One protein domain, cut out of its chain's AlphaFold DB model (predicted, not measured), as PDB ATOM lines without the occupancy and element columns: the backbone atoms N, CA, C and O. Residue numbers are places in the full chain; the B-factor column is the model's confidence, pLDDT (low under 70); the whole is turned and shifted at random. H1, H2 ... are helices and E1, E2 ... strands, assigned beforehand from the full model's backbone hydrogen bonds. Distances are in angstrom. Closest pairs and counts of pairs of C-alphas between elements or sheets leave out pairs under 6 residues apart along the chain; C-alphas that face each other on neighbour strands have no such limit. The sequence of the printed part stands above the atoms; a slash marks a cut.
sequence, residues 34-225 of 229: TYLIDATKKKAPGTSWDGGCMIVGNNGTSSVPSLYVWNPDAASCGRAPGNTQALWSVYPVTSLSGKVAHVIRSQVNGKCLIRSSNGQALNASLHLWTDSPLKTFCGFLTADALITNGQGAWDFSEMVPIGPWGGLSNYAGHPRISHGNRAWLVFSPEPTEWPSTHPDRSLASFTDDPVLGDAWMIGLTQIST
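AT A GLANCE: This is residues 34 to 225 of the 229 residues of an uncharacterized protein of Lysobacter gilvus (UniProt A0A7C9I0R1). Look first for one large, strongly twisted sheet that branches at E1: the hairpin E4 and E5 forms one wing, the run E2, E3, E9, E8 another, and E10 lies along E1. The small sheet E6 and E7 crosses over it between E5 and E9, making a lopsided sandwich with short helices and long loops around it. The printed part has 192 residues with five named helices and ten named strands, in the order E1 E2 H1 E3 H2 E4 E5 E6 H3 E7 H4 E8 E9 H5 E10, and the neighbour strands are antiparallel. The class is mixed, with under half of the residues in named elements. It is compact, with a radius of gyration of the C-alphas of 15.9 A, and spans 48 by 37 by 34 A.

IN THESE COORDINATES: Find C-alpha 34 at (-28.436, 7.391, -11.560); from there E1 runs 23.1 A to residue 41. Its sheet continues with E2, residues 50 to 55, E3, 66 to 68, E4, 88 to 94 (19.3 A), E5, 100 to 106 (20.2 A), E8, 183 to 188, E9, 200 to 207 (19.6 A), and E10, 216 to 224, which runs 24.8 A to C-alpha 224 at (-26.359, 7.827, -16.113). The small sheet has E6, 112 to 115, and E7, 124 to 127. The helices are H1, 57 to 60, H2, 75 to 78, H3, 116 to 119, H4, 143 to 149, and H5, 210 to 214.

HOW THE PARTS SIT: Start at E1: E2 and E4 lie on one side of it, E10 on the other side. Look for N 39 and O 52, 2.9 A, in the hairpin E1 and E2; N 35 and O 88, 2.8 A, between E1 and E4; and N 38 and O 219, 3.0 A, between E1 and E10. Farther out, N 53 and O 68 of E2 and E3 are 2.9 A apart, N 67 and O 202 of E3 and E9 2.8 A, N 186 and O 205 of the hairpin E8 and E9 2.8 A, and N 93 and O 101 of the hairpin E4 and E5 2.8 A. E6 and E7 have N 114 and O 125 at 2.8 A. The two sheets form a sandwich, face to face, their strands at 80 degrees; the closest C-alphas of E5 and E6 are those of Arg 105 and Cys 112, 4.2 A, and of E7 and E9 those of Ala 124 and Ser 205, 5.3 A. H4 is over E4 and only just over E5, on which 3 of its C-alphas fall, at a height over the sheet of 9.4 A, and runs across the strands, at 68 degrees to E4 on the local plane. H5, over E8 at a height of 7.1 A, is on the opposite face. H1 and H2 only graze the large sheet; H3 is not on it. In H4 and H5 every O i to N i+4 pair is within hydrogen-bond range; H1, H2 and H3 are too short for such a pair.

THE WHOLE: The C-alphas of Gly 46 and Ser 132, the two farthest apart, are 50.1 A apart. The printed part has no cut. Long links join E7 to H4, H4 to E8 with 33 residues, and E8 to E9. The mean pLDDT of the printed part is 73.0; among the residues under 70 are 42 to 50 and 160 to 202.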
ATOM      1  N   THR A  34     -28.821   6.356 -12.511       91.00
ATOM      2  CA  THR A  34     -28.436   7.391 -11.560       91.00
ATOM      3  C   THR A  34     -29.142   8.691 -11.912       91.00
ATOM      4  O   THR A  34     -29.113   9.133 -13.064       91.00
ATOM      5  N   TYR A  35     -29.734   9.314 -10.901       89.62
ATOM      6  CA  TYR A  35     -30.539  10.517 -11.006       89.62
ATOM      7  C   TYR A  35     -30.076  11.578 -10.011       89.62
ATOM      8  O   TYR A  35     -29.623  11.267  -8.905       89.62
ATOM      9  N   LEU A  36     -30.245  12.835 -10.409       87.69
ATOM     10  CA  LEU A  36     -30.471  13.930  -9.477       87.69
ATOM     11  C   LEU A  36     -31.978  14.029  -9.240       87.69
ATOM     12  O   LEU A  36     -32.760  13.928 -10.188       87.69
ATOM     13  N   ILE A  37     -32.358  14.213  -7.980       87.62
ATOM     14  CA  ILE A  37     -33.735  14.509  -7.590       87.62
ATOM     15  C   ILE A  37     -33.744  15.978  -7.197       87.62
ATOM     16  O   ILE A  37     -33.190  16.332  -6.156       87.62
ATOM     17  N   ASP A  38     -34.295  16.827  -8.052       81.56
ATOM     18  CA  ASP A  38     -34.415  18.257  -7.804       81.56
ATOM     19  C   ASP A  38     -35.807  18.599  -7.277       81.56
ATOM     20  O   ASP A  38     -36.799  17.936  -7.584       81.56
ATOM     21  N   ALA A  39     -35.875  19.620  -6.432       78.19
ATOM     22  CA  ALA A  39     -37.135  20.137  -5.942       78.19
ATOM     23  C   ALA A  39     -37.144  21.648  -6.032       78.19
ATOM     24  O   ALA A  39     -36.170  22.315  -5.676       78.19
ATOM     25  N   THR A  40     -38.272  22.176  -6.483       73.69
ATOM     26  CA  THR A  40     -38.430  23.593  -6.738       73.69
ATOM     27  C   THR A  40     -39.719  24.099  -6.110       73.69
ATOM     28  O   THR A  40     -40.808  23.648  -6.462       73.69
ATOM     29  N   LYS A  41     -39.617  25.047  -5.174       71.38
ATOM     30  CA  LYS A  41     -40.768  25.673  -4.525       71.38
ATOM     31  C   LYS A  41     -41.288  26.829  -5.357       71.38
ATOM     32  O   LYS A  41     -40.538  27.757  -5.687       71.38
ATOM     33  N   LYS A  42     -42.592  26.827  -5.610       65.00
ATOM     34  CA  LYS A  42     -43.289  27.980  -6.171       65.00
ATOM     35  C   LYS A  42     -43.281  29.091  -5.127       65.00
ATOM     36  O   LYS A  42     -43.888  28.958  -4.062       65.00
ATOM     37  N   LYS A  43     -42.578  30.187  -5.410       64.06
ATOM     38  CA  LYS A  43     -42.694  31.408  -4.607       64.06
ATOM     39  C   LYS A  43     -43.973  32.168  -4.995       64.06
ATOM     40  O   LYS A  43     -44.668  31.794  -5.943       64.06
ATOM     41  N   ALA A  44     -44.314  33.202  -4.225       56.03
ATOM     42  CA  ALA A  44     -45.491  34.037  -4.467       56.03
ATOM     43  C   ALA A  44     -45.585  34.490  -5.945       56.03
ATOM     44  O   ALA A  44     -44.548  34.639  -6.603       56.03
ATOM     45  N   PRO A  45     -46.797  34.717  -6.486       49.06
ATOM     46  CA  PRO A  45     -46.967  35.145  -7.873       49.06
ATOM     47  C   PRO A  45     -46.046  36.324  -8.225       49.06
ATOM     48  O   PRO A  45     -46.042  37.333  -7.527       49.06
ATOM     49  N   GLY A  46     -45.250  36.186  -9.293       48.94
ATOM     50  CA  GLY A  46     -44.309  37.220  -9.744       48.94
ATOM     51  C   GLY A  46     -42.885  37.134  -9.174       48.94
ATOM     52  O   GLY A  46     -42.101  38.052  -9.393       48.94
ATOM     53  N   THR A  47     -42.523  36.056  -8.473       48.88
ATOM     54  CA  THR A  47     -41.154  35.843  -7.961       48.88
ATOM     55  C   THR A  47     -40.480  34.614  -8.581       48.88
ATOM     56  O   THR A  47     -41.144  33.757  -9.167       48.88
ATOM     57  N   SER A  48     -39.146  34.549  -8.498       55.50
ATOM     58  CA  SER A  48     -38.352  33.423  -9.003       55.50
ATOM     59  C   SER A  48     -38.567  32.161  -8.166       55.50
ATOM     60  O   SER A  48     -38.849  32.219  -6.972       55.50
ATOM     61  N   TRP A  49     -38.428  31.001  -8.791       59.94
ATOM     62  CA  TRP A  49     -38.483  29.715  -8.109       59.94
ATOM     63  C   TRP A  49     -37.284  29.531  -7.151       59.94
ATOM     64  O   TRP A  49     -36.174  29.941  -7.485       59.94
ATOM     65  N   ASP A  50     -37.488  28.933  -5.966       67.31
ATOM     66  CA  ASP A  50     -36.375  28.439  -5.123       67.31
ATOM     67  C   ASP A  50     -36.174  26.960  -5.421       67.31
ATOM     68  O   ASP A  50     -37.084  26.171  -5.174       67.31
ATOM     69  N   GLY A  51     -35.027  26.594  -5.981       72.75
ATOM     70  CA  GLY A  51     -34.723  25.223  -6.374       72.75
ATOM     71  C   GLY A  51     -33.509  24.681  -5.644       72.75
ATOM     72  O   GLY A  51     -32.652  25.448  -5.223       72.75
ATOM     73  N   GLY A  52     -33.414  23.362  -5.535       79.38
ATOM     74  CA  GLY A  52     -32.228  22.665  -5.048       79.38
ATOM     75  C   GLY A  52     -32.259  21.185  -5.400       79.38
ATOM     76  O   GLY A  52     -33.220  20.698  -5.993       79.38
ATOM     77  N   CYS A  53     -31.216  20.462  -5.007       85.12
ATOM     78  CA  CYS A  53     -31.173  19.007  -5.120       85.12
ATOM     79  C   CYS A  53     -31.409  18.372  -3.759       85.12
ATOM     80  O   CYS A  53     -30.941  18.881  -2.742       85.12
ATOM     81  N   MET A  54     -32.094  17.235  -3.745       88.75
ATOM     82  CA  MET A  54     -32.143  16.371  -2.580       88.75
ATOM     83  C   MET A  54     -30.763  15.755  -2.357       88.75
ATOM     84  O   MET A  54     -30.200  15.136  -3.266       88.75
ATOM     85  N   ILE A  55     -30.232  15.898  -1.147       89.69
ATOM     86  CA  ILE A  55     -28.909  15.415  -0.768       89.69
ATOM     87  C   ILE A  55     -28.961  14.570   0.493       89.69
ATOM     88  O   ILE A  55     -29.849  14.716   1.333       89.69
ATOM     89  N   VAL A  56     -27.946  13.732   0.675       89.62
ATOM     90  CA  VAL A  56     -27.611  13.225   2.005       89.62
ATOM     91  C   VAL A  56     -26.756  14.259   2.732       89.62
ATOM     92  O   VAL A  56     -25.549  14.351   2.494       89.62
ATOM     93  N   GLY A  57     -27.394  15.028   3.616       83.06
ATOM     94  CA  GLY A  57     -26.747  16.076   4.407       83.06
ATOM     95  C   GLY A  57     -25.634  15.563   5.331       83.06
ATOM     96  O   GLY A  57     -25.402  14.356   5.471       83.06
ATOM     97  N   ASN A  58     -24.939  16.501   5.979       82.25
ATOM     98  CA  ASN A  58     -23.798  16.232   6.863       82.25
ATOM     99  C   ASN A  58     -22.745  15.303   6.225       82.25
ATOM    100  O   ASN A  58     -22.378  14.261   6.777       82.25
ATOM    101  N   ASN A  59     -22.316  15.644   5.008       77.75
ATOM    102  CA  ASN A  59     -21.334  14.885   4.231       77.75
ATOM    103  C   ASN A  59     -21.673  13.395   4.053       77.75
ATOM    104  O   ASN A  59     -20.787  12.544   4.094       77.75
ATOM    105  N   GLY A  60     -22.953  13.063   3.852       80.00
ATOM    106  CA  GLY A  60     -23.372  11.680   3.614       80.00
ATOM    107  C   GLY A  60     -23.815  10.891   4.841       80.00
ATOM    108  O   GLY A  60     -24.179   9.717   4.713       80.00
ATOM    109  N   THR A  61     -23.796  11.511   6.022       81.38
ATOM    110  CA  THR A  61     -24.105  10.833   7.290       81.38
ATOM    111  C   THR A  61     -25.504  11.131   7.824       81.38
ATOM    112  O   THR A  61     -25.972  10.399   8.697       81.38
ATOM    113  N   SER A  62     -26.197  12.151   7.300       85.25
ATOM    114  CA  SER A  62     -27.557  12.477   7.739       85.25
ATOM    115  C   SER A  62     -28.523  11.314   7.501       85.25
ATOM    116  O   SER A  62     -28.498  10.654   6.459       85.25
ATOM    117  N   SER A  63     -29.405  11.078   8.471       85.75
ATOM    118  CA  SER A  63     -30.496  10.108   8.369       85.75
ATOM    119  C   SER A  63     -31.710  10.660   7.626       85.75
ATOM    120  O   SER A  63     -32.515   9.872   7.141       85.75
ATOM    121  N   VAL A  64     -31.839  11.982   7.506       86.56
ATOM    122  CA  VAL A  64     -32.924  12.663   6.791       86.56
ATOM    123  C   VAL A  64     -32.307  13.457   5.639       86.56
ATOM    124  O   VAL A  64     -31.420  14.282   5.885       86.56
ATOM    125  N   PRO A  65     -32.712  13.206   4.384       88.06
ATOM    126  CA  PRO A  65     -32.248  14.005   3.258       88.06
ATOM    127  C   PRO A  65     -32.720  15.453   3.365       88.06
ATOM    128  O   PRO A  65     -33.811  15.726   3.868       88.06
ATOM    129  N   SER A  66     -31.917  16.370   2.844       84.94
ATOM    130  CA  SER A  66     -32.211  17.801   2.807       84.94
ATOM    131  C   SER A  66     -32.205  18.319   1.373       84.94
ATOM    132  O   SER A  66     -31.622  17.708   0.477       84.94
ATOM    133  N   LEU A  67     -32.868  19.447   1.148       82.75
ATOM    134  CA  LEU A  67     -32.733  20.231  -0.071       82.75
ATOM    135  C   LEU A  67     -31.521  21.151   0.059       82.75
ATOM    136  O   LEU A  67     -31.453  21.949   0.999       82.75
ATOM    137  N   TYR A  68     -30.607  21.072  -0.903       80.38
ATOM    138  CA  TYR A  68     -29.383  21.862  -0.911       80.38
ATOM    139  C   TYR A  68     -29.171  22.586  -2.237       80.38
ATOM    140  O   TYR A  68     -29.424  22.044  -3.317       80.38
ATOM    141  N   VAL A  69     -28.643  23.808  -2.143       75.81
ATOM    142  CA  VAL A  69     -28.293  24.656  -3.289       75.81
ATOM    143  C   VAL A  69     -26.810  25.011  -3.210       75.81
ATOM    144  O   VAL A  69     -26.431  25.879  -2.428       75.81
ATOM    145  N   TRP A  70     -25.958  24.351  -4.005       73.81
ATOM    146  CA  TRP A  70     -24.527  24.701  -4.052       73.81
ATOM    147  C   TRP A  70     -24.293  25.988  -4.823       73.81
ATOM    148  O   TRP A  70     -23.514  26.836  -4.397       73.81
ATOM    149  N   ASN A  71     -24.975  26.134  -5.957       68.88
ATOM    150  CA  ASN A  71     -24.957  27.352  -6.743       68.88
ATOM    151  C   ASN A  71     -26.349  27.555  -7.366       68.88
ATOM    152  O   ASN A  71     -26.761  26.710  -8.165       68.88
ATOM    153  N   PRO A  72     -27.076  28.630  -7.001       63.47
ATOM    154  CA  PRO A  72     -28.423  28.887  -7.508       63.47
ATOM    155  C   PRO A  72     -28.460  29.139  -9.021       63.47
ATOM    156  O   PRO A  72     -29.496  28.922  -9.641       63.47
ATOM    157  N   ASP A  73     -27.334  29.538  -9.614       60.38
ATOM    158  CA  ASP A  73     -27.230  29.873 -11.036       60.38
ATOM    159  C   ASP A  73     -26.705  28.702 -11.887       60.38
ATOM    160  O   ASP A  73     -26.594  28.807 -13.109       60.38
ATOM    161  N   ALA A  74     -26.358  27.572 -11.261       59.78
ATOM    162  CA  ALA A  74     -25.811  26.415 -11.958       59.78
ATOM    163  C   ALA A  74     -26.890  25.373 -12.277       59.78
ATOM    164  O   ALA A  74     -27.611  24.898 -11.396       59.78
ATOM    165  N   ALA A  75     -26.915  24.913 -13.531       57.53
ATOM    166  CA  ALA A  75     -27.614  23.683 -13.897       57.53
ATOM    167  C   ALA A  75     -27.119  22.507 -13.026       57.53
ATOM    168  O   ALA A  75     -25.954  22.469 -12.627       57.53
ATOM    169  N   SER A  76     -27.981  21.526 -12.738       61.66
ATOM    170  CA  SER A  76     -27.641  20.371 -11.877       61.66
ATOM    171  C   SER A  76     -27.257  20.744 -10.435       61.66
ATOM    172  O   SER A  76     -26.379  20.122  -9.828       61.66
ATOM    173  N   CYS A  77     -27.895  21.784  -9.891       67.19
ATOM    174  CA  CYS A  77     -27.736  22.247  -8.510       67.19
ATOM    175  C   CYS A  77     -26.311  22.682  -8.122       67.19
ATOM    176  O   CYS A  77     -26.027  22.801  -6.934       67.19
ATOM    177  N   GLY A  78     -25.402  22.908  -9.082       63.00
ATOM    178  CA  GLY A  78     -24.024  23.337  -8.807       63.00
ATOM    179  C   GLY A  78     -23.107  22.259  -8.224       63.00
ATOM    180  O   GLY A  78     -22.090  22.581  -7.611       63.00
ATOM    181  N   ARG A  79     -23.457  20.978  -8.390       72.88
ATOM    182  CA  ARG A  79     -22.691  19.845  -7.857       72.88
ATOM    183  C   ARG A  79     -21.290  19.759  -8.478       72.88
ATOM    184  O   ARG A  79     -21.152  19.572  -9.685       72.88
ATOM    185  N   ALA A  80     -20.252  19.793  -7.643       68.81
ATOM    186  CA  ALA A  80     -18.878  19.546  -8.077       68.81
ATOM    187  C   ALA A  80     -18.664  18.080  -8.528       68.81
ATOM    188  O   ALA A  80     -19.269  17.165  -7.952       68.81
ATOM    189  N   PRO A  81     -17.777  17.820  -9.510       68.31
ATOM    190  CA  PRO A  81     -17.367  16.464  -9.869       68.31
ATOM    191  C   PRO A  81     -16.890  15.674  -8.639       68.31
ATOM    192  O   PRO A  81     -16.169  16.200  -7.798       68.31
ATOM    193  N   GLY A  82     -17.312  14.414  -8.520       71.88
ATOM    194  CA  GLY A  82     -16.959  13.544  -7.388       71.88
ATOM    195  C   GLY A  82     -17.845  13.687  -6.144       71.88
ATOM    196  O   GLY A  82     -17.811  12.811  -5.285       71.88
ATOM    197  N   ASN A  83     -18.698  14.715  -6.050       79.62
ATOM    198  CA  ASN A  83     -19.671  14.800  -4.961       79.62
ATOM    199  C   ASN A  83     -20.861  13.863  -5.233       79.62
ATOM    200  O   ASN A  83     -21.655  14.088  -6.150       79.62
ATOM    201  N   THR A  84     -20.997  12.808  -4.431       87.19
ATOM    202  CA  THR A  84     -22.067  11.807  -4.554       87.19
ATOM    203  C   THR A  84     -23.304  12.120  -3.707       87.19
ATOM    204  O   THR A  84     -24.284  11.389  -3.793       87.19
ATOM    205  N   GLN A  85     -23.311  13.210  -2.924       89.12
ATOM    206  CA  GLN A  85     -24.376  13.514  -1.955       89.12
ATOM    207  C   GLN A  85     -25.758  13.673  -2.588       89.12
ATOM    208  O   GLN A  85     -26.747  13.299  -1.964       89.12
ATOM    209  N   ALA A  86     -25.815  14.181  -3.820       89.12
ATOM    210  CA  ALA A  86     -27.047  14.352  -4.591       89.12
ATOM    211  C   ALA A  86     -27.366  13.171  -5.525       89.12
ATOM    212  O   ALA A  86     -28.275  13.278  -6.346       89.12
ATOM    213  N   LEU A  87     -26.589  12.082  -5.478       90.06
ATOM    214  CA  LEU A  87     -26.756  10.952  -6.387       90.06
ATOM    215  C   LEU A  87     -27.701   9.903  -5.818       90.06
ATOM    216  O   LEU A  87     -27.448   9.311  -4.762       90.06
ATOM    217  N   TRP A  88     -28.732   9.607  -6.600       91.69
ATOM    218  CA  TRP A  88     -29.756   8.631  -6.271       91.69
ATOM    219  C   TRP A  88     -29.817   7.560  -7.353       91.69
ATOM    220  O   TRP A  88     -29.958   7.861  -8.533       91.69
ATOM    221  N   SER A  89     -29.703   6.295  -6.969       92.31
ATOM    222  CA  SER A  89     -30.098   5.188  -7.834       92.31
ATOM    223  C   SER A  89     -31.614   5.089  -7.814       92.31
ATOM    224  O   SER A  89     -32.202   4.926  -6.743       92.31
ATOM    225  N   VAL A  90     -32.228   5.164  -8.989       92.00
ATOM    226  CA  VAL A  90     -33.667   4.982  -9.163       92.00
ATOM    227  C   VAL A  90     -33.878   3.826 -10.119       92.00
ATOM    228  O   VAL A  90     -33.251   3.778 -11.177       92.00
ATOM    229  N   TYR A  91     -34.701   2.859  -9.729       91.19
ATOM    230  CA  TYR A  91     -34.996   1.694 -10.560       91.19
ATOM    231  C   TYR A  91     -36.372   1.106 -10.237       91.19
ATOM    232  O   TYR A  91     -36.814   1.179  -9.086       91.19
ATOM    233  N   PRO A  92     -37.061   0.536 -11.240       90.69
ATOM    234  CA  PRO A  92     -38.361  -0.076 -11.059       90.69
ATOM    235  C   PRO A  92     -38.252  -1.443 -10.375       90.69
ATOM    236  O   PRO A  92     -37.276  -2.180 -10.530       90.69
ATOM    237  N   VAL A  93     -39.312  -1.798  -9.662       89.62
ATOM    238  CA  VAL A  93     -39.589  -3.120  -9.108       89.62
ATOM    239  C   VAL A  93     -41.014  -3.495  -9.492       89.62
ATOM    240  O   VAL A  93     -41.936  -2.685  -9.379       89.62
ATOM    241  N   THR A  94     -41.200  -4.729  -9.949       91.50
ATOM    242  CA  THR A  94     -42.499  -5.212 -10.426       91.50
ATOM    243  C   THR A  94     -42.955  -6.367  -9.550       91.50
ATOM    244  O   THR A  94     -42.238  -7.352  -9.386       91.50
ATOM    245  N   SER A  95     -44.139  -6.223  -8.961       90.12
ATOM    246  CA  SER A  95     -44.823  -7.293  -8.226       90.12
ATOM    247  C   SER A  95     -45.223  -8.446  -9.151       90.12
ATOM    248  O   SER A  95     -45.359  -8.256 -10.362       90.12
ATOM    249  N   LEU A  96     -45.536  -9.614  -8.586       91.12
ATOM    250  CA  LEU A  96     -46.094 -10.735  -9.355       91.12
ATOM    251  C   LEU A  96     -47.424 -10.382 -10.048       91.12
ATOM    252  O   LEU A  96     -47.751 -10.943 -11.089       91.12
ATOM    253  N   SER A  97     -48.172  -9.424  -9.491       90.69
ATOM    254  CA  SER A  97     -49.429  -8.912 -10.057       90.69
ATOM    255  C   SER A  97     -49.250  -7.896 -11.197       90.69
ATOM    256  O   SER A  97     -50.235  -7.411 -11.745       90.69
ATOM    257  N   GLY A  98     -48.010  -7.532 -11.538       87.62
ATOM    258  CA  GLY A  98     -47.706  -6.527 -12.561       87.62
ATOM    259  C   GLY A  98     -47.735  -5.077 -12.065       87.62
ATOM    260  O   GLY A  98     -47.403  -4.173 -12.826       87.62
ATOM    261  N   LYS A  99     -48.067  -4.824 -10.790       87.06
ATOM    262  CA  LYS A  99     -47.909  -3.494 -10.181       87.06
ATOM    263  C   LYS A  99     -46.434  -3.095 -10.172       87.06
ATOM    264  O   LYS A  99     -45.610  -3.844  -9.638       87.06
ATOM    265  N   VAL A 100     -46.138  -1.923 -10.731       87.31
ATOM    266  CA  VAL A 100     -44.804  -1.316 -10.778       87.31
ATOM    267  C   VAL A 100     -44.693  -0.265  -9.679       87.31
ATOM    268  O   VAL A 100     -45.610   0.521  -9.463       87.31
ATOM    269  N   ALA A 101     -43.562  -0.261  -8.988       87.69
ATOM    270  CA  ALA A 101     -43.119   0.831  -8.133       87.69
ATOM    271  C   ALA A 101     -41.631   1.071  -8.385       87.69
ATOM    272  O   ALA A 101     -40.994   0.322  -9.120       87.69
ATOM    273  N   HIS A 102     -41.059   2.088  -7.759       90.25
ATOM    274  CA  HIS A 102     -39.649   2.413  -7.883       90.25
ATOM    275  C   HIS A 102     -38.986   2.441  -6.519       90.25
ATOM    276  O   HIS A 102     -39.599   2.779  -5.508       90.25
ATOM    277  N   VAL A 103     -37.705   2.103  -6.505       90.94
ATOM    278  CA  VAL A 103     -36.830   2.262  -5.351       90.94
ATOM    279  C   VAL A 103     -35.959   3.486  -5.579       90.94
ATOM    280  O   VAL A 103     -35.422   3.665  -6.667       90.94
ATOM    281  N   ILE A 104     -35.789   4.299  -4.537       92.25
ATOM    282  CA  ILE A 104     -34.837   5.412  -4.504       92.25
ATOM    283  C   ILE A 104     -33.769   5.068  -3.469       92.25
ATOM    284  O   ILE A 104     -34.075   4.874  -2.289       92.25
ATOM    285  N   ARG A 105     -32.509   4.990  -3.894       92.00
ATOM    286  CA  ARG A 105     -31.383   4.576  -3.050       92.00
ATOM    287  C   ARG A 105     -30.243   5.580  -3.132       92.00
ATOM    288  O   ARG A 105     -29.826   5.956  -4.220       92.00
ATOM    289  N   SER A 106     -29.721   6.002  -1.986       91.44
ATOM    290  CA  SER A 106     -28.567   6.898  -1.940       91.44
ATOM    291  C   SER A 106     -27.315   6.188  -2.449       91.44
ATOM    292  O   SER A 106     -26.994   5.092  -1.984       91.44
ATOM    293  N   GLN A 107     -26.558   6.834  -3.335       89.44
ATOM    294  CA  GLN A 107     -25.241   6.331  -3.744       89.44
ATOM    295  C   GLN A 107     -24.126   6.637  -2.744       89.44
ATOM    296  O   GLN A 107     -23.009   6.161  -2.905       89.44
ATOM    297  N   VAL A 108     -24.416   7.418  -1.703       89.31
ATOM    298  CA  VAL A 108     -23.423   7.768  -0.683       89.31
ATOM    299  C   VAL A 108     -23.225   6.626   0.300       89.31
ATOM    300  O   VAL A 108     -22.104   6.250   0.616       89.31
ATOM    301  N   ASN A 109     -24.333   6.088   0.802       87.31
ATOM    302  CA  ASN A 109     -24.332   5.103   1.881       87.31
ATOM    303  C   ASN A 109     -25.154   3.852   1.543       87.31
ATOM    304  O   ASN A 109     -25.294   2.956   2.373       87.31
ATOM    305  N   GLY A 110     -25.716   3.776   0.333       88.06
ATOM    306  CA  GLY A 110     -26.478   2.623  -0.120       88.06
ATOM    307  C   GLY A 110     -27.802   2.409   0.615       88.06
ATOM    308  O   GLY A 110     -28.387   1.338   0.447       88.06
ATOM    309  N   LYS A 111     -28.268   3.370   1.420       90.31
ATOM    310  CA  LYS A 111     -29.552   3.300   2.126       90.31
ATOM    311  C   LYS A 111     -30.693   3.727   1.209       90.31
ATOM    312  O   LYS A 111     -30.512   4.566   0.325       90.31
ATOM    313  N   CYS A 112     -31.871   3.161   1.425       90.81
ATOM    314  CA  CYS A 112     -33.071   3.535   0.695       90.81
ATOM    315  C   CYS A 112     -33.743   4.752   1.315       90.81
ATOM    316  O   CYS A 112     -33.774   4.891   2.538       90.81
ATOM    317  N   LEU A 113     -34.319   5.598   0.467       91.00
ATOM    318  CA  LEU A 113     -35.283   6.598   0.893       91.00
ATOM    319  C   LEU A 113     -36.572   5.881   1.286       91.00
ATOM    320  O   LEU A 113     -37.127   5.134   0.475       91.00
ATOM    321  N   ILE A 114     -37.037   6.109   2.511       87.94
ATOM    322  CA  ILE A 114     -38.270   5.522   3.033       87.94
ATOM    323  C   ILE A 114     -39.116   6.549   3.784       87.94
ATOM    324  O   ILE A 114     -38.590   7.522   4.332       87.94
ATOM    325  N   ARG A 115     -40.411   6.268   3.911       86.12
ATOM    326  CA  ARG A 115     -41.282   6.844   4.938       86.12
ATOM    327  C   ARG A 115     -41.280   5.931   6.163       86.12
ATOM    328  O   ARG A 115     -41.932   4.892   6.165       86.12
ATOM    329  N   SER A 116     -40.520   6.320   7.185       81.31
ATOM    330  CA  SER A 116     -40.379   5.578   8.446       81.31
ATOM    331  C   SER A 116     -41.698   5.436   9.226       81.31
ATOM    332  O   SER A 116     -42.756   5.923   8.817       81.31
ATOM    333  N   SER A 117     -41.633   4.769  10.384       81.44
ATOM    334  CA  SER A 117     -42.767   4.575  11.299       81.44
ATOM    335  C   SER A 117     -43.961   3.894  10.624       81.44
ATOM    336  O   SER A 117     -45.098   4.326  10.785       81.44
ATOM    337  N   ASN A 118     -43.705   2.847   9.830       76.44
ATOM    338  CA  ASN A 118     -44.721   2.123   9.058       76.44
ATOM    339  C   ASN A 118     -45.509   3.038   8.112       76.44
ATOM    340  O   ASN A 118     -46.729   2.935   7.988       76.44
ATOM    341  N   GLY A 119     -44.802   3.964   7.460       72.94
ATOM    342  CA  GLY A 119     -45.407   4.909   6.530       72.94
ATOM    343  C   GLY A 119     -46.145   6.064   7.209       72.94
ATOM    344  O   GLY A 119     -46.940   6.710   6.540       72.94
ATOM    345  N   GLN A 120     -45.914   6.321   8.502       76.38
ATOM    346  CA  GLN A 120     -46.548   7.418   9.253       76.38
ATOM    347  C   GLN A 120     -45.591   8.574   9.567       76.38
ATOM    348  O   GLN A 120     -46.022   9.616  10.051       76.38
ATOM    349  N   ALA A 121     -44.284   8.416   9.323       78.69
ATOM    350  CA  ALA A 121     -43.330   9.485   9.589       78.69
ATOM    351  C   ALA A 121     -43.592  10.703   8.691       78.69
ATOM    352  O   ALA A 121     -43.843  10.572   7.488       78.69
ATOM    353  N   LEU A 122     -43.480  11.890   9.293       79.44
ATOM    354  CA  LEU A 122     -43.511  13.161   8.575       79.44
ATOM    355  C   LEU A 122     -42.244  13.379   7.761       79.44
ATOM    356  O   LEU A 122     -42.325  13.957   6.696       79.44
ATOM    357  N   ASN A 123     -41.085  12.917   8.221       81.19
ATOM    358  CA  ASN A 123     -39.843  13.066   7.469       81.19
ATOM    359  C   ASN A 123     -39.519  11.786   6.704       81.19
ATOM    360  O   ASN A 123     -39.692  10.672   7.211       81.19
ATOM    361  N   ALA A 124     -39.017  11.960   5.485       84.50
ATOM    362  CA  ALA A 124     -38.323  10.900   4.789       84.50
ATOM    363  C   ALA A 124     -37.031  10.569   5.522       84.50
ATOM    364  O   ALA A 124     -36.420  11.403   6.183       84.50
ATOM    365  N   SER A 125     -36.614   9.320   5.421       88.06
ATOM    366  CA  SER A 125     -35.420   8.857   6.110       88.06
ATOM    367  C   SER A 125     -34.656   7.872   5.256       88.06
ATOM    368  O   SER A 125     -35.242   7.129   4.472       88.06
ATOM    369  N   LEU A 126     -33.347   7.856   5.444       90.44
ATOM    370  CA  LEU A 126     -32.442   6.897   4.853       90.44
ATOM    371  C   LEU A 126     -32.342   5.681   5.756       90.44
ATOM    372  O   LEU A 126     -31.810   5.750   6.867       90.44
ATOM    373  N   HIS A 127     -32.821   4.554   5.250       86.75
ATOM    374  CA  HIS A 127     -32.863   3.318   6.004       86.75
ATOM    375  C   HIS A 127     -32.320   2.139   5.200       86.75
ATOM    376  O   HIS A 127     -32.453   2.064   3.978       86.75
ATOM    377  N   LEU A 128     -31.702   1.208   5.916       79.69
ATOM    378  CA  LEU A 128     -31.310  -0.092   5.407       79.69
ATOM    379  C   LEU A 128     -31.681  -1.107   6.489       79.69
ATOM    380  O   LEU A 128     -31.059  -1.120   7.546       79.69
ATOM    381  N   TRP A 129     -32.724  -1.904   6.243       73.31
ATOM    382  CA  TRP A 129     -33.245  -2.852   7.239       73.31
ATOM    383  C   TRP A 129     -32.266  -3.984   7.543       73.31
ATOM    384  O   TRP A 129     -32.340  -4.612   8.595       73.31
ATOM    385  N   THR A 130     -31.379  -4.285   6.601       68.12
ATOM    386  CA  THR A 130     -30.424  -5.375   6.729       68.12
ATOM    387  C   THR A 130     -29.208  -5.096   5.849       68.12
ATOM    388  O   THR A 130     -29.349  -4.632   4.718       68.12
ATOM    389  N   ASP A 131     -28.016  -5.422   6.356       64.31
ATOM    390  CA  ASP A 131     -26.751  -5.352   5.608       64.31
ATOM    391  C   ASP A 131     -26.644  -6.427   4.507       64.31
ATOM    392  O   ASP A 131     -25.616  -6.559   3.839       64.31
ATOM    393  N   SER A 132     -27.715  -7.200   4.300       57.94
ATOM    394  CA  SER A 132     -27.824  -8.231   3.277       57.94
ATOM    395  C   SER A 132     -27.566  -7.682   1.869       57.94
ATOM    396  O   SER A 132     -27.927  -6.543   1.551       57.94
ATOM    397  N   PRO A 133     -27.025  -8.516   0.964       54.09
ATOM    398  CA  PRO A 133     -26.958  -8.215  -0.464       54.09
ATOM    399  C   PRO A 133     -28.334  -7.974  -1.117       54.09
ATOM    400  O   PRO A 133     -28.380  -7.480  -2.241       54.09
ATOM    401  N   LEU A 134     -29.457  -8.232  -0.427       60.84
ATOM    402  CA  LEU A 134     -30.832  -7.930  -0.867       60.84
ATOM    403  C   LEU A 134     -31.175  -6.423  -0.822       60.84
ATOM    404  O   LEU A 134     -32.268  -5.999  -0.439       60.84
ATOM    405  N   LYS A 135     -30.228  -5.589  -1.254       70.25
ATOM    406  CA  LYS A 135     -30.367  -4.134  -1.390       70.25
ATOM    407  C   LYS A 135     -31.373  -3.739  -2.475       70.25
ATOM    408  O   LYS A 135     -31.898  -2.631  -2.417       70.25
ATOM    409  N   THR A 136     -31.668  -4.644  -3.411       81.38
ATOM    410  CA  THR A 136     -32.604  -4.434  -4.530       81.38
ATOM    411  C   THR A 136     -34.016  -4.090  -4.071       81.38
ATOM    412  O   THR A 136     -34.687  -3.279  -4.690       81.38
ATOM    413  N   PHE A 137     -34.486  -4.674  -2.970       86.25
ATOM    414  CA  PHE A 137     -35.816  -4.370  -2.438       86.25
ATOM    415  C   PHE A 137     -35.716  -3.658  -1.099       86.25
ATOM    416  O   PHE A 137     -36.560  -3.860  -0.238       86.25
ATOM    417  N   CYS A 138     -34.658  -2.869  -0.886       83.00
ATOM    418  CA  CYS A 138     -34.443  -2.159   0.370       83.00
ATOM    419  C   CYS A 138     -34.507  -3.080   1.597       83.00
ATOM    420  O   CYS A 138     -35.098  -2.719   2.600       83.00
ATOM    421  N   GLY A 139     -33.940  -4.287   1.533       83.44
ATOM    422  CA  GLY A 139     -33.961  -5.230   2.655       83.44
ATOM    423  C   GLY A 139     -35.231  -6.079   2.784       83.44
ATOM    424  O   GLY A 139     -35.272  -6.957   3.644       83.44
ATOM    425  N   PHE A 140     -36.232  -5.892   1.919       85.69
ATOM    426  CA  PHE A 140     -37.321  -6.858   1.756       85.69
ATOM    427  C   PHE A 140     -36.871  -8.055   0.901       85.69
ATOM    428  O   PHE A 140     -35.962  -7.957   0.080       85.69
ATOM    429  N   LEU A 141     -37.517  -9.210   1.088       86.56
ATOM    430  CA  LEU A 141     -37.182 -10.428   0.338       86.56
ATOM    431  C   LEU A 141     -37.700 -10.401  -1.109       86.56
ATOM    432  O   LEU A 141     -37.117 -11.046  -1.976       86.56
ATOM    433  N   THR A 142     -38.794  -9.681  -1.371       89.50
ATOM    434  CA  THR A 142     -39.476  -9.661  -2.674       89.50
ATOM    435  C   THR A 142     -40.008  -8.271  -3.018       89.50
ATOM    436  O   THR A 142     -40.245  -7.442  -2.132       89.50
ATOM    437  N   ALA A 143     -40.258  -8.034  -4.311       89.88
ATOM    438  CA  ALA A 143     -40.934  -6.831  -4.790       89.88
ATOM    439  C   ALA A 143     -42.349  -6.694  -4.200       89.88
ATOM    440  O   ALA A 143     -42.721  -5.608  -3.767       89.88
ATOM    441  N   ASP A 144     -43.115  -7.788  -4.109       90.31
ATOM    442  CA  ASP A 144     -44.446  -7.783  -3.489       90.31
ATOM    443  C   ASP A 144     -44.406  -7.329  -2.027       90.31
ATOM    444  O   ASP A 144     -45.246  -6.529  -1.613       90.31
ATOM    445  N   ALA A 145     -43.419  -7.788  -1.252       88.38
ATOM    446  CA  ALA A 145     -43.268  -7.394   0.146       88.38
ATOM    447  C   ALA A 145     -42.944  -5.900   0.279       88.38
ATOM    448  O   ALA A 145     -43.572  -5.210   1.080       88.38
ATOM    449  N   LEU A 146     -42.027  -5.388  -0.548       87.06
ATOM    450  CA  LEU A 146     -41.695  -3.965  -0.599       87.06
ATOM    451  C   LEU A 146     -42.915  -3.113  -0.987       87.06
ATOM    452  O   LEU A 146     -43.235  -2.143  -0.303       87.06
ATOM    453  N   ILE A 147     -43.614  -3.486  -2.062       87.25
ATOM    454  CA  ILE A 147     -44.771  -2.748  -2.587       87.25
ATOM    455  C   ILE A 147     -45.944  -2.780  -1.600       87.25
ATOM    456  O   ILE A 147     -46.625  -1.769  -1.428       87.25
ATOM    457  N   THR A 148     -46.178  -3.916  -0.939       85.94
ATOM    458  CA  THR A 148     -47.245  -4.070   0.064       85.94
ATOM    459  C   THR A 148     -46.928  -3.301   1.342       85.94
ATOM    460  O   THR A 148     -47.811  -2.672   1.915       85.94
ATOM    461  N   ASN A 149     -45.667  -3.315   1.784       84.94
ATOM    462  CA  ASN A 149     -45.228  -2.510   2.922       84.94
ATOM    463  C   ASN A 149     -45.291  -1.005   2.612       84.94
ATOM    464  O   ASN A 149     -45.550  -0.184   3.492       84.94
ATOM    465  N   GLY A 150     -45.018  -0.645   1.360       81.56
ATOM    466  CA  GLY A 150     -45.079   0.706   0.836       81.56
ATOM    467  C   GLY A 150     -43.898   1.584   1.238       81.56
ATOM    468  O   GLY A 150     -43.572   2.481   0.479       81.56
ATOM    469  N   GLN A 151     -43.246   1.378   2.397       84.31
ATOM    470  CA  GLN A 151     -42.358   2.387   3.020       84.31
ATOM    471  C   GLN A 151     -41.236   2.899   2.120       84.31
ATOM    472  O   GLN A 151     -40.850   4.048   2.280       84.31
ATOM    473  N   GLY A 152     -40.740   2.092   1.186       84.75
ATOM    474  CA  GLY A 152     -39.732   2.492   0.197       84.75
ATOM    475  C   GLY A 152     -40.152   2.239  -1.251       84.75
ATOM    476  O   GLY A 152     -39.277   2.073  -2.097       84.75
ATOM    477  N   ALA A 153     -41.457   2.131  -1.519       87.00
ATOM    478  CA  ALA A 153     -42.014   1.906  -2.849       87.00
ATOM    479  C   ALA A 153     -42.633   3.207  -3.379       87.00
ATOM    480  O   ALA A 153     -43.626   3.689  -2.837       87.00
ATOM    481  N   TRP A 154     -42.040   3.750  -4.440       86.44
ATOM    482  CA  TRP A 154     -42.364   5.067  -4.983       86.44
ATOM    483  C   TRP A 154     -43.104   4.969  -6.314       86.44
ATOM    484  O   TRP A 154     -42.690   4.233  -7.214       86.44
ATOM    485  N   ASP A 155     -44.182   5.730  -6.454       83.31
ATOM    486  CA  ASP A 155     -44.886   5.881  -7.725       83.31
ATOM    487  C   ASP A 155     -44.421   7.147  -8.454       83.31
ATOM    488  O   ASP A 155     -44.315   8.211  -7.847       83.31
ATOM    489  N   PHE A 156     -44.150   7.013  -9.753       79.69
ATOM    490  CA  PHE A 156     -43.758   8.098 -10.658       79.69
ATOM    491  C   PHE A 156     -44.673   8.177 -11.889       79.69
ATOM    492  O   PHE A 156     -44.325   8.831 -12.870       79.69
ATOM    493  N   SER A 157     -45.829   7.506 -11.879       75.38
ATOM    494  CA  SER A 157     -46.738   7.435 -13.030       75.38
ATOM    495  C   SER A 157     -47.224   8.802 -13.518       75.38
ATOM    496  O   SER A 157     -47.546   8.953 -14.692       75.38
ATOM    497  N   GLU A 158     -47.276   9.810 -12.648       71.94
ATOM    498  CA  GLU A 158     -47.731  11.160 -13.006       71.94
ATOM    499  C   GLU A 158     -46.610  12.080 -13.524       71.94
ATOM    500  O   GLU A 158     -46.866  13.236 -13.864       71.94
ATOM    501  N   MET A 159     -45.362  11.599 -13.602       73.31
ATOM    502  CA  MET A 159     -44.261  12.412 -14.115       73.31
ATOM    503  C   MET A 159     -44.375  12.622 -15.628       73.31
ATOM    504  O   MET A 159     -44.585  11.687 -16.401       73.31
ATOM    505  N   VAL A 160     -44.169  13.866 -16.063       69.88
ATOM    506  CA  VAL A 160     -44.192  14.281 -17.470       69.88
ATOM    507  C   VAL A 160     -42.820  14.809 -17.917       69.88
ATOM    508  O   VAL A 160     -42.054  15.336 -17.116       69.88
ATOM    509  N   PRO A 161     -42.445  14.691 -19.197       65.56
ATOM    510  CA  PRO A 161     -41.214  15.306 -19.700       65.56
ATOM    511  C   PRO A 161     -41.185  16.833 -19.523       65.56
ATOM    512  O   PRO A 161     -42.147  17.517 -19.876       65.56
ATOM    513  N   ILE A 162     -40.049  17.383 -19.071       62.00
ATOM    514  CA  ILE A 162     -39.782  18.828 -19.141       62.00
ATOM    515  C   ILE A 162     -38.994  19.148 -20.408       62.00
ATOM    516  O   ILE A 162     -37.768  19.036 -20.439       62.00
ATOM    517  N   GLY A 163     -39.696  19.635 -21.430       51.75
ATOM    518  CA  GLY A 163     -39.082  20.284 -22.589       51.75
ATOM    519  C   GLY A 163     -38.014  19.451 -23.330       51.75
ATOM    520  O   GLY A 163     -37.892  18.242 -23.136       51.75
ATOM    521  N   PRO A 164     -37.235  20.082 -24.226       42.28
ATOM    522  CA  PRO A 164     -36.282  19.385 -25.095       42.28
ATOM    523  C   PRO A 164     -34.970  18.970 -24.404       42.28
ATOM    524  O   PRO A 164     -34.138  18.326 -25.036       42.28
ATOM    525  N   TRP A 165     -34.764  19.328 -23.131       45.22
ATOM    526  CA  TRP A 165     -33.474  19.177 -22.439       45.22
ATOM    527  C   TRP A 165     -33.336  17.901 -21.597       45.22
ATOM    528  O   TRP A 165     -32.329  17.741 -20.916       45.22
ATOM    529  N   GLY A 166     -34.293  16.970 -21.686       53.81
ATOM    530  CA  GLY A 166     -34.152  15.624 -21.122       53.81
ATOM    531  C   GLY A 166     -34.250  15.595 -19.596       53.81
ATOM    532  O   GLY A 166     -33.250  15.539 -18.892       53.81
ATOM    533  N   GLY A 167     -35.478  15.583 -19.087       56.56
ATOM    534  CA  GLY A 167     -35.780  15.402 -17.670       56.56
ATOM    535  C   GLY A 167     -37.259  15.087 -17.480       56.56
ATOM    536  O   GLY A 167     -38.074  15.377 -18.359       56.56
ATOM    537  N   LEU A 168     -37.604  14.480 -16.349       56.88
ATOM    538  CA  LEU A 168     -38.991  14.236 -15.956       56.88
ATOM    539  C   LEU A 168     -39.348  15.163 -14.802       56.88
ATOM    540  O   LEU A 168     -38.575  15.313 -13.866       56.88
ATOM    541  N   SER A 169     -40.516  15.782 -14.849       56.75
ATOM    542  CA  SER A 169     -41.083  16.525 -13.729       56.75
ATOM    543  C   SER A 169     -42.587  16.493 -13.795       56.75
ATOM    544  O   SER A 169     -43.194  16.179 -14.804       56.75
ATOM    545  N   ASN A 170     -43.225  16.885 -12.717       56.12
ATOM    546  CA  ASN A 170     -44.671  16.910 -12.624       56.12
ATOM    547  C   ASN A 170     -45.268  18.260 -13.079       56.12
ATOM    548  O   ASN A 170     -46.189  18.782 -12.456       56.12
ATOM    549  N   TYR A 171     -44.731  18.854 -14.155       46.03
ATOM    550  CA  TYR A 171     -45.038  20.231 -14.585       46.03
ATOM    551  C   TYR A 171     -46.498  20.434 -15.056       46.03
ATOM    552  O   TYR A 171     -46.963  21.568 -15.147       46.03
ATOM    553  N   ALA A 172     -47.242  19.357 -15.341       41.50
ATOM    554  CA  ALA A 172     -48.602  19.415 -15.897       41.50
ATOM    555  C   ALA A 172     -49.746  19.319 -14.863       41.50
ATOM    556  O   ALA A 172     -50.909  19.274 -15.256       41.50
ATOM    557  N   GLY A 173     -49.437  19.350 -13.564       39.50
ATOM    558  CA  GLY A 173     -50.438  19.327 -12.496       39.50
ATOM    559  C   GLY A 173     -50.342  18.062 -11.654       39.50
ATOM    560  O   GLY A 173     -50.520  16.957 -12.152       39.50
ATOM    561  N   HIS A 174     -50.111  18.276 -10.359       37.47
ATOM    562  CA  HIS A 174     -50.004  17.291  -9.279       37.47
ATOM    563  C   HIS A 174     -48.657  16.541  -9.205       37.47
ATOM    564  O   HIS A 174     -48.494  15.477  -9.795       37.47
ATOM    565  N   PRO A 175     -47.685  17.059  -8.435       41.75
ATOM    566  CA  PRO A 175     -46.424  16.384  -8.144       41.75
ATOM    567  C   PRO A 175     -46.641  15.136  -7.292       41.75
ATOM    568  O   PRO A 175     -47.055  15.235  -6.139       41.75
ATOM    569  N   ARG A 176     -46.369  13.945  -7.842       53.34
ATOM    570  CA  ARG A 176     -46.562  12.685  -7.107       53.34
ATOM    571  C   ARG A 176     -45.273  11.875  -7.064       53.34
ATOM    572  O   ARG A 176     -44.903  11.217  -8.024       53.34
ATOM    573  N   ILE A 177     -44.607  11.936  -5.915       55.59
ATOM    574  CA  ILE A 177     -43.891  10.788  -5.360       55.59
ATOM    575  C   ILE A 177     -44.779  10.326  -4.215       55.59
ATOM    576  O   ILE A 177     -44.749  10.933  -3.142       55.59
ATOM    577  N   SER A 178     -45.646   9.349  -4.480       52.22
ATOM    578  CA  SER A 178     -46.593   8.873  -3.478       52.22
ATOM    579  C   SER A 178     -46.106   7.611  -2.783       52.22
ATOM    580  O   SER A 178     -45.521   6.711  -3.387       52.22
ATOM    581  N   HIS A 179     -46.391   7.553  -1.485       51.75
ATOM    582  CA  HIS A 179     -46.442   6.314  -0.720       51.75
ATOM    583  C   HIS A 179     -47.907   5.881  -0.615       51.75
ATOM    584  O   HIS A 179     -48.726   6.562   0.014       51.75
ATOM    585  N   GLY A 180     -48.265   4.778  -1.276       58.16
ATOM    586  CA  GLY A 180     -49.654   4.314  -1.321       58.16
ATOM    587  C   GLY A 180     -50.609   5.393  -1.851       58.16
ATOM    588  O   GLY A 180     -50.357   5.993  -2.892       58.16
ATOM    589  N   ASN A 181     -51.709   5.646  -1.132       52.22
ATOM    590  CA  ASN A 181     -52.795   6.503  -1.619       52.22
ATOM    591  C   ASN A 181     -52.767   7.957  -1.105       52.22
ATOM    592  O   ASN A 181     -53.703   8.683  -1.438       52.22
ATOM    593  N   ARG A 182     -51.829   8.378  -0.230       51.75
ATOM    594  CA  ARG A 182     -52.058   9.623   0.548       51.75
ATOM    595  C   ARG A 182     -50.892  10.570   0.843       51.75
ATOM    596  O   ARG A 182     -51.206  11.692   1.204       51.75
ATOM    597  N   ALA A 183     -49.623  10.204   0.647       58.00
ATOM    598  CA  ALA A 183     -48.514  11.056   1.101       58.00
ATOM    599  C   ALA A 183     -47.542  11.491   0.006       58.00
ATOM    600  O   ALA A 183     -47.009  10.643  -0.706       58.00
ATOM    601  N   TRP A 184     -47.278  12.800  -0.058       65.19
ATOM    602  CA  TRP A 184     -46.465  13.485  -1.066       65.19
ATOM    603  C   TRP A 184     -45.080  13.826  -0.529       65.19
ATOM    604  O   TRP A 184     -44.996  14.494   0.500       65.19
ATOM    605  N   LEU A 185     -44.006  13.436  -1.228       69.19
ATOM    606  CA  LEU A 185     -42.677  13.968  -0.915       69.19
ATOM    607  C   LEU A 185     -42.636  15.471  -1.230       69.19
ATOM    608  O   LEU A 185     -42.679  15.885  -2.387       69.19
ATOM    609  N   VAL A 186     -42.522  16.275  -0.186       68.00
ATOM    610  CA  VAL A 186     -42.298  17.718  -0.218       68.00
ATOM    611  C   VAL A 186     -41.025  18.035   0.553       68.00
ATOM    612  O   VAL A 186     -40.488  17.199   1.271       68.00
ATOM    613  N   PHE A 187     -40.538  19.261   0.439       66.62
ATOM    614  CA  PHE A 187     -39.448  19.728   1.281       66.62
ATOM    615  C   PHE A 187     -40.036  20.728   2.270       66.62
ATOM    616  O   PHE A 187     -40.475  21.811   1.889       66.62
ATOM    617  N   SER A 188     -40.178  20.331   3.535       57.50
ATOM    618  CA  SER A 188     -40.815  21.201   4.523       57.50
ATOM    619  C   SER A 188     -39.826  22.281   4.972       57.50
ATOM    620  O   SER A 188     -38.713  21.937   5.388       57.50
ATOM    621  N   PRO A 189     -40.194  23.575   4.925       51.69
ATOM    622  CA  PRO A 189     -39.480  24.577   5.695       51.69
ATOM    623  C   PRO A 189     -39.800  24.318   7.172       51.69
ATOM    624  O   PRO A 189     -40.968  24.360   7.562       51.69
ATOM    625  N   GLU A 190     -38.805  24.052   8.016       47.91
ATOM    626  CA  GLU A 190     -39.044  24.249   9.448       47.91
ATOM    627  C   GLU A 190     -39.465  25.718   9.672       47.91
ATOM    628  O   GLU A 190     -38.887  26.616   9.053       47.91
ATOM    629  N   PRO A 191     -40.484  26.001  10.508       37.91
ATOM    630  CA  PRO A 191     -41.051  27.342  10.600       37.91
ATOM    631  C   PRO A 191     -40.164  28.394  11.282       37.91
ATOM    632  O   PRO A 191     -40.610  29.534  11.392       37.91
ATOM    633  N   THR A 192     -38.950  28.084  11.746       36.34
ATOM    634  CA  THR A 192     -38.221  29.018  12.623       36.34
ATOM    635  C   THR A 192     -36.889  29.541  12.140       36.34
ATOM    636  O   THR A 192     -36.478  30.570  12.662       36.34
ATOM    637  N   GLU A 193     -36.228  28.973  11.136       36.50
ATOM    638  CA  GLU A 193     -34.928  29.515  10.741       36.50
ATOM    639  C   GLU A 193     -34.777  29.515   9.219       36.50
ATOM    640  O   GLU A 193     -34.451  28.521   8.578       36.50
ATOM    641  N   TRP A 194     -34.975  30.698   8.639       43.06
ATOM    642  CA  TRP A 194     -34.186  31.154   7.501       43.06
ATOM    643  C   TRP A 194     -32.946  31.883   8.052       43.06
ATOM    644  O   TRP A 194     -32.967  33.115   8.115       43.06
ATOM    645  N   PRO A 195     -31.845  31.215   8.455       36.44
ATOM    646  CA  PRO A 195     -30.574  31.898   8.502       36.44
ATOM    647  C   PRO A 195     -30.024  31.863   7.078       36.44
ATOM    648  O   PRO A 195     -29.811  30.807   6.482       36.44
ATOM    649  N   SER A 196     -29.782  33.042   6.521       43.44
ATOM    650  CA  SER A 196     -29.217  33.298   5.194       43.44
ATOM    651  C   SER A 196     -27.803  32.723   4.967       43.44
ATOM    652  O   SER A 196     -27.080  33.203   4.099       43.44
ATOM    653  N   THR A 197     -27.371  31.736   5.753       39.31
ATOM    654  CA  THR A 197     -25.984  31.271   5.835       39.31
ATOM    655  C   THR A 197     -25.816  29.751   5.921       39.31
ATOM    656  O   THR A 197     -24.673  29.304   5.859       39.31
ATOM    657  N   HIS A 198     -26.887  28.944   5.993       39.62
ATOM    658  CA  HIS A 198     -26.782  27.486   5.822       39.62
ATOM    659  C   HIS A 198     -27.375  27.031   4.475       39.62
ATOM    660  O   HIS A 198     -28.506  27.380   4.139       39.62
ATOM    661  N   PRO A 199     -26.625  26.264   3.672       52.75
ATOM    662  CA  PRO A 199     -27.095  25.810   2.365       52.75
ATOM    663  C   PRO A 199     -28.063  24.608   2.408       52.75
ATOM    664  O   PRO A 199     -28.683  24.319   1.385       52.75
ATOM    665  N   ASP A 200     -28.253  23.964   3.569       52.31
ATOM    666  CA  ASP A 200     -29.328  22.994   3.833       52.31
ATOM    667  C   ASP A 200     -30.626  23.741   4.182       52.31
ATOM    668  O   ASP A 200     -30.738  24.319   5.261       52.31
ATOM    669  N   ARG A 201     -31.596  23.778   3.261       59.59
ATOM    670  CA  ARG A 201     -32.744  24.706   3.354       59.59
ATOM    671  C   ARG A 201     -34.050  24.080   3.832       59.59
ATOM    672  O   ARG A 201     -34.945  24.802   4.267       59.59
ATOM    673  N   SER A 202     -34.230  22.772   3.676       65.50
ATOM    674  CA  SER A 202     -35.494  22.088   3.991       65.50
ATOM    675  C   SER A 202     -35.277  20.584   4.102       65.50
ATOM    676  O   SER A 202     -34.501  20.023   3.330       65.50
ATOM    677  N   LEU A 203     -35.967  19.920   5.026       72.31
ATOM    678  CA  LEU A 203     -35.925  18.461   5.141       72.31
ATOM    679  C   LEU A 203     -36.899  17.828   4.149       72.31
ATOM    680  O   LEU A 203     -37.972  18.370   3.887       72.31
ATOM    681  N   ALA A 204     -36.522  16.674   3.605       72.12
ATOM    682  CA  ALA A 204     -37.429  15.835   2.839       72.12
ATOM    683  C   ALA A 204     -38.538  15.326   3.773       72.12
ATOM    684  O   ALA A 204     -38.282  14.570   4.713       72.12
ATOM    685  N   SER A 205     -39.769  15.741   3.512       70.88
ATOM    686  CA  SER A 205     -40.942  15.476   4.336       70.88
ATOM    687  C   SER A 205     -42.096  14.940   3.499       70.88
ATOM    688  O   SER A 205     -42.123  15.062   2.281       70.88
ATOM    689  N   PHE A 206     -43.072  14.344   4.162       69.62
ATOM    690  CA  PHE A 206     -44.323  13.902   3.593       69.62
ATOM    691  C   PHE A 206     -45.445  14.800   4.072       69.62
ATOM    692  O   PHE A 206     -45.553  15.081   5.266       69.62
ATOM    693  N   THR A 207     -46.302  15.200   3.146       67.81
ATOM    694  CA  THR A 207     -47.553  15.876   3.468       67.81
ATOM    695  C   THR A 207     -48.706  15.174   2.776       67.81
ATOM    696  O   THR A 207     -48.540  14.669   1.670       67.81
ATOM    697  N   ASP A 208     -49.864  15.159   3.422       69.50
ATOM    698  CA  ASP A 208     -51.127  14.752   2.804       69.50
ATOM    699  C   ASP A 208     -51.937  16.003   2.376       69.50
ATOM    700  O   ASP A 208     -52.998  15.885   1.764       69.50
ATOM    701  N   ASP A 209     -51.434  17.211   2.680       69.81
ATOM    702  CA  ASP A 209     -52.043  18.492   2.306       69.81
ATOM    703  C   ASP A 209     -51.816  18.768   0.805       69.81
ATOM    704  O   ASP A 209     -50.669  18.978   0.387       69.81
ATOM    705  N   PRO A 210     -52.884  18.796  -0.016       67.25
ATOM    706  CA  PRO A 210     -52.766  19.022  -1.452       67.25
ATOM    707  C   PRO A 210     -52.229  20.419  -1.787       67.25
ATOM    708  O   PRO A 210     -51.521  20.568  -2.776       67.25
ATOM    709  N   VAL A 211     -52.490  21.433  -0.954       68.31
ATOM    710  CA  VAL A 211     -52.013  22.806  -1.176       68.31
ATOM    711  C   VAL A 211     -50.500  22.881  -0.999       68.31
ATOM    712  O   VAL A 211     -49.807  23.525  -1.789       68.31
ATOM    713  N   LEU A 212     -49.970  22.204   0.023       66.81
ATOM    714  CA  LEU A 212     -48.524  22.099   0.225       66.81
ATOM    715  C   LEU A 212     -47.865  21.215  -0.835       66.81
ATOM    716  O   LEU A 212     -46.759  21.534  -1.265       66.81
ATOM    717  N   GLY A 213     -48.537  20.148  -1.278       61.47
ATOM    718  CA  GLY A 213     -48.093  19.330  -2.407       61.47
ATOM    719  C   GLY A 213     -47.947  20.155  -3.688       61.47
ATOM    720  O   GLY A 213     -46.883  20.162  -4.298       61.47
ATOM    721  N   ASP A 214     -48.963  20.944  -4.040       67.00
ATOM    722  CA  ASP A 214     -48.983  21.776  -5.251       67.00
ATOM    723  C   ASP A 214     -47.968  22.940  -5.224       67.00
ATOM    724  O   ASP A 214     -47.681  23.557  -6.256       67.00
ATOM    725  N   ALA A 215     -47.397  23.255  -4.058       68.19
ATOM    726  CA  ALA A 215     -46.369  24.283  -3.923       68.19
ATOM    727  C   ALA A 215     -44.972  23.819  -4.374       68.19
ATOM    728  O   ALA A 215     -44.084  24.664  -4.536       68.19
ATOM    729  N   TRP A 216     -44.757  22.516  -4.575       70.81
ATOM    730  CA  TRP A 216     -43.445  21.933  -4.861       70.81
ATOM    731  C   TRP A 216     -43.427  21.164  -6.176       70.81
ATOM    732  O   TRP A 216     -44.160  20.208  -6.357       70.81
ATOM    733  N   MET A 217     -42.518  21.502  -7.083       71.69
ATOM    734  CA  MET A 217     -42.226  20.657  -8.239       71.69
ATOM    735  C   MET A 217     -41.062  19.737  -7.909       71.69
ATOM    736  O   MET A 217     -40.013  20.222  -7.496       71.69
ATOM    737  N   ILE A 218     -41.234  18.434  -8.125       78.56
ATOM    738  CA  ILE A 218     -40.141  17.460  -8.068       78.56
ATOM    739  C   ILE A 218     -39.721  17.095  -9.491       78.56
ATOM    740  O   ILE A 218     -40.581  16.815 -10.334       78.56
ATOM    741  N   GLY A 219     -38.416  17.120  -9.744       80.06
ATOM    742  CA  GLY A 219     -37.774  16.721 -10.987       80.06
ATOM    743  C   GLY A 219     -36.860  15.509 -10.803       80.06
ATOM    744  O   GLY A 219     -36.284  15.282  -9.737       80.06
ATOM    745  N   LEU A 220     -36.762  14.703 -11.858       84.56
ATOM    746  CA  LEU A 220     -35.786  13.636 -12.024       84.56
ATOM    747  C   LEU A 220     -34.929  13.954 -13.248       84.56
ATOM    748  O   LEU A 220     -35.400  13.914 -14.390       84.56
ATOM    749  N   THR A 221     -33.647  14.202 -13.005       85.38
ATOM    750  CA  THR A 221     -32.653  14.406 -14.060       85.38
ATOM    751  C   THR A 221     -31.736  13.192 -14.113       85.38
ATOM    752  O   THR A 221     -30.927  12.977 -13.206       85.38
ATOM    753  N   GLN A 222     -31.869  12.372 -15.157       87.00
ATOM    754  CA  GLN A 222     -31.010  11.204 -15.338       87.00
ATOM    755  C   GLN A 222     -29.611  11.649 -15.763       87.00
ATOM    756  O   GLN A 222     -29.442  12.390 -16.724       87.00
ATOM    757  N   ILE A 223     -28.600  11.162 -15.056       85.19
ATOM    758  CA  ILE A 223     -27.185  11.487 -15.295       85.19
ATOM    759  C   ILE A 223     -26.386  10.270 -15.760       85.19
ATOM    760  O   ILE A 223     -25.301  10.423 -16.312       85.19
ATOM    761  N   SER A 224     -26.909   9.061 -15.551       86.31
ATOM    762  CA  SER A 224     -26.359   7.827 -16.113       86.31
ATOM    763  C   SER A 224     -27.423   6.732 -16.142       86.31
ATOM    764  O   SER A 224     -28.276   6.672 -15.258       86.31
ATOM    765  N   THR A 225     -27.352   5.836 -17.122       86.56
ATOM    766  CA  THR A 225     -28.150   4.597 -17.173       86.56
ATOM    767  C   THR A 225     -27.531   3.468 -16.347       86.56
ATOM    768  O   THR A 225     -28.166   2.442 -16.118       86.56
TER     769      THR A 225